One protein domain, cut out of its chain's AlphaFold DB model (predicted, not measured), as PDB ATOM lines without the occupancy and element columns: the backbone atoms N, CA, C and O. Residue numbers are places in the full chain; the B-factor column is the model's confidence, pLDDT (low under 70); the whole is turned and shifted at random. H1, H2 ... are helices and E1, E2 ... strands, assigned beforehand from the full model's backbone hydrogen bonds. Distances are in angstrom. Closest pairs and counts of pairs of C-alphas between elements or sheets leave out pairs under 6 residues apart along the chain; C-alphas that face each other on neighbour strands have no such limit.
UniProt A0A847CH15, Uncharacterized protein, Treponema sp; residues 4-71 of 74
ATOM      1  N   LYS A   4      94.711  51.157  12.713       87.19
ATOM      2  CA  LYS A   4      93.743  51.809  11.816       87.19
ATOM      3  C   LYS A   4      93.635  51.060  10.494       87.19
ATOM      4  O   LYS A   4      92.537  50.846   9.998       87.19
ATOM      5  N   THR A   5      94.768  50.617   9.961       87.06
ATOM      6  CA  THR A   5      94.845  49.769   8.772       87.06
ATOM      7  C   THR A   5      94.124  48.444   9.008       87.06
ATOM      8  O   THR A   5      93.315  48.028   8.182       87.06
ATOM      9  N   LEU A   6      94.353  47.807  10.162       87.19
ATOM     10  CA  LEU A   6      93.649  46.575  10.520       87.19
ATOM     11  C   LEU A   6      92.137  46.806  10.635       87.19
ATOM     12  O   LEU A   6      91.361  46.030  10.083       87.19
ATOM     13  N   GLN A   7      91.719  47.878  11.310       89.81
ATOM     14  CA  GLN A   7      90.313  48.245  11.453       89.81
ATOM     15  C   GLN A   7      89.660  48.437  10.087       89.81
ATOM     16  O   GLN A   7      88.639  47.814   9.813       89.81
ATOM     17  N   PHE A   8      90.294  49.216   9.208       90.50
ATOM     18  CA  PHE A   8      89.804  49.464   7.858       90.50
ATOM     19  C   PHE A   8      89.568  48.159   7.096       90.50
ATOM     20  O   PHE A   8      88.467  47.945   6.598       90.50
ATOM     21  N   TYR A   9      90.558  47.255   7.050       90.19
ATOM     22  CA  TYR A   9      90.403  45.974   6.352       90.19
ATOM     23  C   TYR A   9      89.307  45.097   6.961       90.19
ATOM     24  O   TYR A   9      88.582  44.442   6.209       90.19
ATOM     25  N   THR A  10      89.159  45.138   8.289       89.25
ATOM     26  CA  THR A  10      88.117  44.417   9.035       89.25
ATOM     27  C   THR A  10      86.719  44.933   8.712       89.25
ATOM     28  O   THR A  10      85.805  44.141   8.490       89.25
ATOM     29  N   GLU A  11      86.550  46.251   8.617       89.94
ATOM     30  CA  GLU A  11      85.280  46.896   8.277       89.94
ATOM     31  C   GLU A  11      84.851  46.598   6.839       89.94
ATOM     32  O   GLU A  11      83.688  46.273   6.592       89.94
ATOM     33  N   ILE A  12      85.790  46.651   5.889       92.44
ATOM     34  CA  ILE A  12      85.499  46.364   4.476       92.44
ATOM     35  C   ILE A  12      85.530  44.867   4.137       92.44
ATOM     36  O   ILE A  12      85.303  44.511   2.981       92.44
ATOM     37  N   LYS A  13      85.829  43.999   5.114       90.69
ATOM     38  CA  LYS A  13      85.954  42.538   4.955       90.69
ATOM     39  C   LYS A  13      86.855  42.136   3.787       90.69
ATOM     40  O   LYS A  13      86.516  41.266   2.985       90.69
ATOM     41  N   LYS A  14      87.989  42.822   3.654       91.25
ATOM     42  CA  LYS A  14      88.944  42.584   2.571       91.25
ATOM     43  C   LYS A  14      90.119  41.776   3.082       91.25
ATOM     44  O   LYS A  14      90.786  42.198   4.027       91.25
ATOM     45  N   ASP A  15      90.372  40.656   2.413       92.12
ATOM     46  CA  ASP A  15      91.532  39.821   2.687       92.12
ATOM     47  C   ASP A  15      92.821  40.635   2.540       92.12
ATOM     48  O   ASP A  15      92.983  41.442   1.613       92.12
ATOM     49  N   TYR A  16      93.736  40.439   3.480       91.88
ATOM     50  CA  TYR A  16      94.986  41.175   3.527       91.88
ATOM     51  C   TYR A  16      96.121  40.285   4.012       91.88
ATOM     52  O   TYR A  16      96.044  39.689   5.082       91.88
ATOM     53  N   GLU A  17      97.202  40.245   3.244       92.31
ATOM     54  CA  GLU A  17      98.419  39.522   3.591       92.31
ATOM     55  C   GLU A  17      99.572  40.505   3.768       92.31
ATOM     56  O   GLU A  17      99.724  41.468   3.011       92.31
ATOM     57  N   PHE A  18     100.425  40.253   4.756       88.94
ATOM     58  CA  PHE A  18     101.631  41.047   4.964       88.94
ATOM     59  C   PHE A  18     102.749  40.216   5.585       88.94
ATOM     60  O   PHE A  18     102.535  39.165   6.182       88.94
ATOM     61  N   THR A  19     103.982  40.700   5.448       88.81
ATOM     62  CA  THR A  19     105.163  40.050   6.026       88.81
ATOM     63  C   THR A  19     105.719  40.885   7.174       88.81
ATOM     64  O   THR A  19     105.876  42.099   7.054       88.81
ATOM     65  N   TYR A  20     106.046  40.235   8.289       84.81
ATOM     66  CA  TYR A  20     106.692  40.847   9.448       84.81
ATOM     67  C   TYR A  20     107.740  39.889  10.027       84.81
ATOM     68  O   TYR A  20     107.432  38.731  10.288       84.81
ATOM     69  N   LYS A  21     108.988  40.349  10.213       86.94
ATOM     70  CA  LYS A  21     110.125  39.519  10.678       86.94
ATOM     71  C   LYS A  21     110.259  38.187   9.902       86.94
ATOM     72  O   LYS A  21     110.352  37.123  10.507       86.94
ATOM     73  N   ASN A  22     110.216  38.240   8.566       88.31
ATOM     74  CA  ASN A  22     110.245  37.078   7.652       88.31
ATOM     75  C   ASN A  22     109.114  36.051   7.838       88.31
ATOM     76  O   ASN A  22     109.169  34.956   7.284       88.31
ATOM     77  N   LYS A  23     108.071  36.398   8.587       87.94
ATOM     78  CA  LYS A  23     106.876  35.582   8.779       87.94
ATOM     79  C   LYS A  23     105.714  36.205   8.012       87.94
ATOM     80  O   LYS A  23     105.541  37.423   8.056       87.94
ATOM     81  N   LYS A  24     104.944  35.382   7.300       90.12
ATOM     82  CA  LYS A  24     103.737  35.814   6.589       90.12
ATOM     83  C   LYS A  24     102.537  35.751   7.515       90.12
ATOM     84  O   LYS A  24     102.365  34.776   8.243       90.12
ATOM     85  N   TYR A  25     101.735  36.793   7.459       90.19
ATOM     86  CA  TYR A  25     100.511  36.949   8.213       90.19
ATOM     87  C   TYR A  25      99.383  37.211   7.248       90.19
ATOM     88  O   TYR A  25      99.588  37.845   6.209       90.19
ATOM     89  N   ASP A  26      98.201  36.779   7.640       92.12
ATOM     90  CA  ASP A  26      97.003  37.020   6.875       92.12
ATOM     91  C   ASP A  26      95.840  37.417   7.783       92.12
ATOM     92  O   ASP A  26      95.782  37.089   8.973       92.12
ATOM     93  N   LEU A  27      94.957  38.195   7.178       91.94
ATOM     94  CA  LEU A  27      93.651  38.584   7.652       91.94
ATOM     95  C   LEU A  27      92.662  38.102   6.596       91.94
ATOM     96  O   LEU A  27      92.742  38.541   5.449       91.94
ATOM     97  N   SER A  28      91.752  37.220   6.975       94.19
ATOM     98  CA  SER A  28      90.730  36.681   6.080       94.19
ATOM     99  C   SER A  28      89.384  36.558   6.785       94.19
ATOM    100  O   SER A  28      89.293  36.682   8.008       94.19
ATOM    101  N   TYR A  29      88.317  36.344   6.014       93.31
ATOM    102  CA  TYR A  29      86.951  36.307   6.540       93.31
ATOM    103  C   TYR A  29      86.250  35.012   6.164       93.31
ATOM    104  O   TYR A  29      86.347  34.525   5.038       93.31
ATOM    105  N   LYS A  30      85.492  34.464   7.109       93.00
ATOM    106  CA  LYS A  30      84.578  33.342   6.868       93.00
ATOM    107  C   LYS A  30      83.220  33.636   7.471       93.00
ATOM    108  O   LYS A  30      83.057  34.580   8.235       93.00
ATOM    109  N   LYS A  31      82.243  32.802   7.132       91.69
ATOM    110  CA  LYS A  31      80.979  32.741   7.859       91.69
ATOM    111  C   LYS A  31      80.949  31.491   8.722       91.69
ATOM    112  O   LYS A  31      81.430  30.443   8.291       91.69
ATOM    113  N   ASP A  32      80.407  31.611   9.927       88.50
ATOM    114  CA  ASP A  32      80.053  30.449  10.735       88.50
ATOM    115  C   ASP A  32      78.825  29.726  10.141       88.50
ATOM    116  O   ASP A  32      78.192  30.193   9.188       88.50
ATOM    117  N   ASN A  33      78.457  28.587  10.730       86.81
ATOM    118  CA  ASN A  33      77.289  27.805  10.305       86.81
ATOM    119  C   ASN A  33      75.951  28.559  10.459       86.81
ATOM    120  O   ASN A  33      74.946  28.135   9.897       86.81
ATOM    121  N   ASN A  34      75.933  29.672  11.198       89.88
ATOM    122  CA  ASN A  34      74.774  30.540  11.405       89.88
ATOM    123  C   ASN A  34      74.813  31.790  10.503       89.88
ATOM    124  O   ASN A  34      73.966  32.674  10.637       89.88
ATOM    125  N   GLY A  35      75.798  31.896   9.606       86.88
ATOM    126  CA  GLY A  35      75.978  33.031   8.707       86.88
ATOM    127  C   GLY A  35      76.626  34.269   9.337       86.88
ATOM    128  O   GLY A  35      76.690  35.299   8.659       86.88
ATOM    129  N   LYS A  36      77.110  34.198  10.585       87.62
ATOM    130  CA  LYS A  36      77.840  35.288  11.248       87.62
ATOM    131  C   LYS A  36      79.250  35.396  10.693       87.62
ATOM    132  O   LYS A  36      79.908  34.384  10.465       87.62
ATOM    133  N   ASP A  37      79.718  36.624  10.505       89.19
ATOM    134  CA  ASP A  37      81.077  36.869  10.040       89.19
ATOM    135  C   ASP A  37      82.107  36.501  11.118       89.19
ATOM    136  O   ASP A  37      81.945  36.812  12.299       89.19
ATOM    137  N   LEU A  38      83.173  35.847  10.678       93.06
ATOM    138  CA  LEU A  38      84.337  35.460  11.456       93.06
ATOM    139  C   LEU A  38      85.571  36.099  10.834       93.06
ATOM    140  O   LEU A  38      85.744  36.069   9.614       93.06
ATOM    141  N   ILE A  39      86.439  36.629  11.684       93.75
ATOM    142  CA  ILE A  39      87.733  37.188  11.316       93.75
ATOM    143  C   ILE A  39      88.786  36.127  11.615       93.75
ATOM    144  O   ILE A  39      88.874  35.644  12.740       93.75
ATOM    145  N   LEU A  40      89.590  35.766  10.625       93.69
ATOM    146  CA  LEU A  40      90.741  34.895  10.786       93.69
ATOM    147  C   LEU A  40      91.988  35.760  10.714       93.69
ATOM    148  O   LEU A  40      92.197  36.454   9.722       93.69
ATOM    149  N   PHE A  41      92.796  35.755  11.768       91.12
ATOM    150  CA  PHE A  41      93.995  36.578  11.827       91.12
ATOM    151  C   PHE A  41      95.141  35.855  12.525       91.12
ATOM    152  O   PHE A  41      94.966  35.255  13.587       91.12
ATOM    153  N   GLY A  42      96.336  35.914  11.943       89.88
ATOM    154  CA  GLY A  42      97.521  35.314  12.542       89.88
ATOM    155  C   GLY A  42      98.618  35.023  11.534       89.88
ATOM    156  O   GLY A  42      98.671  35.615  10.458       89.88
ATOM    157  N   LEU A  43      99.523  34.122  11.918       90.00
ATOM    158  CA  LEU A  43     100.521  33.584  11.003       90.00
ATOM    159  C   LEU A  43      99.811  32.755   9.928       90.00
ATOM    160  O   LEU A  43      98.872  32.020  10.239       90.00
ATOM    161  N   GLN A  44     100.308  32.819   8.698       88.19
ATOM    162  CA  GLN A  44      99.810  31.988   7.612       88.19
ATOM    163  C   GLN A  44      99.787  30.510   8.042       88.19
ATOM    164  O   GLN A  44     100.775  30.001   8.574       88.19
ATOM    165  N   TYR A  45      98.648  29.841   7.834       85.19
ATOM    166  CA  TYR A  45      98.362  28.459   8.269       85.19
ATOM    167  C   TYR A  45      98.210  28.232   9.788       85.19
ATOM    168  O   TYR A  45      98.011  27.095  10.211       85.19
ATOM    169  N   GLN A  46      98.268  29.280  10.615       89.31
ATOM    170  CA  GLN A  46      98.051  29.233  12.071       89.31
ATOM    171  C   GLN A  46      97.183  30.416  12.539       89.31
ATOM    172  O   GLN A  46      97.462  31.063  13.552       89.31
ATOM    173  N   GLN A  47      96.147  30.737  11.764       89.44
ATOM    174  CA  GLN A  47      95.224  31.830  12.065       89.44
ATOM    175  C   GLN A  47      94.374  31.501  13.293       89.44
ATOM    176  O   GLN A  47      93.930  30.366  13.476       89.44
ATOM    177  N   GLN A  48      94.093  32.521  14.095       90.69
ATOM    178  CA  GLN A  48      93.083  32.458  15.143       90.69
ATOM    179  C   GLN A  48      91.773  33.053  14.635       90.69
ATOM    180  O   GLN A  48      91.781  33.916  13.758       90.69
ATOM    181  N   ILE A  49      90.656  32.573  15.177       92.19
ATOM    182  CA  ILE A  49      89.311  33.013  14.808       92.19
ATOM    183  C   ILE A  49      88.825  34.022  15.848       92.19
ATOM    184  O   ILE A  49      88.946  33.776  17.044       92.19
ATOM    185  N   PHE A  50      88.232  35.116  15.382       92.00
ATOM    186  CA  PHE A  50      87.643  36.169  16.200       92.00
ATOM    187  C   PHE A  50      86.244  36.508  15.681       92.00
ATOM    188  O   PHE A  50      86.014  36.572  14.471       92.00
ATOM    189  N   HIS A  51      85.303  36.770  16.582       91.38
ATOM    190  CA  HIS A  51      83.932  37.167  16.252       91.38
ATOM    191  C   HIS A  51      83.778  38.678  16.063       91.38
ATOM    192  O   HIS A  51      82.753  39.147  15.570       91.38
ATOM    193  N   SER A  52      84.769  39.470  16.478       90.19
ATOM    194  CA  SER A  52      84.755  40.919  16.294       90.19
ATOM    195  C   SER A  52      86.157  41.518  16.298       90.19
ATOM    196  O   SER A  52      87.102  40.948  16.844       90.19
ATOM    197  N   PHE A  53      86.275  42.727  15.748       88.62
ATOM    198  CA  PHE A  53      87.500  43.519  15.843       88.62
ATOM    199  C   PHE A  53      87.913  43.776  17.302       88.62
ATOM    200  O   PHE A  53      89.088  43.676  17.642       88.62
ATOM    201  N   ASN A  54      86.948  44.051  18.187       88.44
ATOM    202  CA  ASN A  54      87.220  44.280  19.609       88.44
ATOM    203  C   ASN A  54      87.812  43.043  20.287       88.44
ATOM    204  O   ASN A  54      88.727  43.171  21.095       88.44
ATOM    205  N   GLU A  55      87.314  41.855  19.950       89.62
ATOM    206  CA  GLU A  55      87.859  40.595  20.454       89.62
ATOM    207  C   GLU A  55      89.300  40.386  19.985       89.62
ATOM    208  O   GLU A  55      90.170  40.113  20.810       89.62
ATOM    209  N   LEU A  56      89.575  40.619  18.698       88.62
ATOM    210  CA  LEU A  56      90.922  40.549  18.130       88.62
ATOM    211  C   LEU A  56      91.883  41.502  18.858       88.62
ATOM    212  O   LEU A  56      92.957  41.094  19.298       88.62
ATOM    213  N   ILE A  57      91.492  42.767  19.040       86.62
ATOM    214  CA  ILE A  57      92.324  43.772  19.717       86.62
ATOM    215  C   ILE A  57      92.510  43.450  21.202       86.62
ATOM    216  O   ILE A  57      93.603  43.642  21.736       86.62
ATOM    217  N   ASN A  58      91.477  42.960  21.886       85.25
ATOM    218  CA  ASN A  58      91.596  42.556  23.285       85.25
ATOM    219  C   ASN A  58      92.535  41.356  23.430       85.25
ATOM    220  O   ASN A  58      93.410  41.381  24.293       85.25
ATOM    221  N   ASN A  59      92.436  40.362  22.544       82.38
ATOM    222  CA  ASN A  59      93.358  39.229  22.525       82.38
ATOM    223  C   ASN A  59      94.804  39.694  22.262       82.38
ATOM    224  O   ASN A  59      95.736  39.294  22.963       82.38
ATOM    225  N   ALA A  60      94.972  40.656  21.347       75.12
ATOM    226  CA  ALA A  60      96.255  41.293  21.075       75.12
ATOM    227  C   ALA A  60      96.842  42.066  22.270       75.12
ATOM    228  O   ALA A  60      98.061  42.188  22.388       75.12
ATOM    229  N   LYS A  61      95.992  42.601  23.152       70.81
ATOM    230  CA  LYS A  61      96.397  43.375  24.333       70.81
ATOM    231  C   LYS A  61      96.688  42.516  25.563       70.81
ATOM    232  O   LYS A  61      97.577  42.897  26.324       70.81
ATOM    233  N   ILE A  62      95.926  41.441  25.776       64.31
ATOM    234  CA  ILE A  62      95.880  40.698  27.046       64.31
ATOM    235  C   ILE A  62      96.815  39.481  27.036       64.31
ATOM    236  O   ILE A  62      97.548  39.297  28.002       64.31
ATOM    237  N   GLU A  63      96.829  38.668  25.972       52.78
ATOM    238  CA  GLU A  63      97.390  37.304  26.070       52.78
ATOM    239  C   GLU A  63      98.544  36.985  25.111       52.78
ATOM    240  O   GLU A  63      99.222  35.978  25.297       52.78
ATOM    241  N   ASN A  64      98.838  37.829  24.117       59.09
ATOM    242  CA  ASN A  64      99.829  37.484  23.094       59.09
ATOM    243  C   ASN A  64     100.852  38.601  22.850       59.09
ATOM    244  O   ASN A  64     100.584  39.570  22.136       59.09
ATOM    245  N   SER A  65     102.076  38.426  23.366       58.88
ATOM    246  CA  SER A  65     103.228  39.273  23.004       58.88
ATOM    247  C   SER A  65     103.413  39.354  21.481       58.88
ATOM    248  O   SER A  65     103.752  40.406  20.949       58.88
ATOM    249  N   PHE A  66     103.075  38.272  20.778       63.28
ATOM    250  CA  PHE A  66     103.072  38.150  19.325       63.28
ATOM    251  C   PHE A  66     102.202  39.197  18.619       63.28
ATOM    252  O   PHE A  66     102.665  39.893  17.716       63.28
ATOM    253  N   PHE A  67     100.947  39.348  19.040       69.25
ATOM    254  CA  PHE A  67     100.032  40.297  18.414       69.25
ATOM    255  C   PHE A  67     100.369  41.739  18.784       69.25
ATOM    256  O   PHE A  67     100.234  42.611  17.933       69.25
ATOM    257  N   ARG A  68     100.890  41.979  19.993       66.81
ATOM    258  CA  ARG A  68     101.433  43.282  20.410       66.81
ATOM    259  C   ARG A  68     102.633  43.736  19.574       66.81
ATOM    260  O   ARG A  68     102.822  44.930  19.373       66.81
ATOM    261  N   GLU A  69     103.457  42.804  19.097       70.06
ATOM    262  CA  GLU A  69     104.581  43.130  18.210       70.06
ATOM    263  C   GLU A  69     104.131  43.413  16.769       70.06
ATOM    264  O   GLU A  69     104.698  44.269  16.083       70.06
ATOM    265  N   VAL A  70     103.128  42.671  16.298       74.00
ATOM    266  CA  VAL A  70     102.667  42.683  14.902       74.00
ATOM    267  C   VAL A  70     101.683  43.819  14.638       74.00
ATOM    268  O   VAL A  70     101.789  44.531  13.629       74.00
ATOM    269  N   ILE A  71     100.728  43.991  15.547       75.25
ATOM    270  CA  ILE A  71      99.814  45.120  15.609       75.25
ATOM    271  C   ILE A  71     100.506  46.139  16.500       75.25
ATOM    272  O   ILE A  71     100.639  45.911  17.697       75.25
TER     273      ILE A  71
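What this domain is: This is residues 4 to 71 of the 74 residues of an uncharacterized protein of Treponema sp (UniProt A0A847CH15). A strongly twisted wall of four antiparallel strands has H2 and H3 over one face, the two helices meeting at a corner, while H1 grazes the sheet and comes close to H2. The long hairpin of E2 and E3 runs along the longest axis, and the turns at the two ends of E2 hold the two C-alphas farthest apart. The printed part has 68 residues with three named helices and four named strands, in the order H1 E1 E2 E3 E4 H2 H3; the sheet's order is E1 - E2 - E3 - E4, and the class is mixed, helices and strands. The whole is compact, with a radius of gyration of the C-alphas of 11.5 A, and only just elongated, spanning 35 by 23 by 23 A.

Where its parts are: Find C-alpha 4 at (93.743, 51.809, 11.816); from there H1 runs through residues 4 to 11, 10.4 A long. E1 follows as residues 16 to 20, 13.1 A. E2 is residues 23 to 31; look for C-alpha 23 at (106.876, 35.582, 8.779) and follow the strand for 26.1 A. E3, residues 37 to 43, measures 19.7 A, and E4, residues 46 to 50, 13.2 A. H2 is residues 53 to 62, 14.3 A, and H3, residues 65 to 70, 8.8 A, ends with C-alpha 70 at (102.667, 42.683, 14.902).

How they stand to each other: Begin with the sheet, a meander, each strand the antiparallel neighbour of the one before. In the hairpin of E1 and E2, at 156 degrees, N 18 and O 25 are 2.9 A apart, within hydrogen-bond range. E2 and E3, at 167 degrees, have N 40 and O 28 within this range at 2.8 A; E3 and E4, at 148 degrees, have N 50 and O 39 at 2.8 A. H1 only grazes the sheet with its residues 6 to 10. H2 is on the sheet over E4, at a height of 10.3 A, slantwise to the strands at 45 degrees to E4 on the local plane. H3 is on the same face, at a height of 10.1 A. H2 and H3 touch only at the corner by their link, where their closest C-alphas, those of Ala 60 and Phe 67, are 4.7 A apart. H1 and H2 are close but not clearly touching, with the closest C-alphas, those of Thr 10 and Phe 53, 6.9 A apart; H1 and H3 are apart. In H1, H2 and H3 every O i to N i+4 pair is within hydrogen-bond range.

The domain as a whole: The two C-alphas farthest apart, those of Lys 21 and Asn 34, are 36.5 A apart. The printed part has no cut, and its links between named elements are tight. The mean pLDDT of the printed part is 85.6; look to residues 62 to 68 for the values under 70.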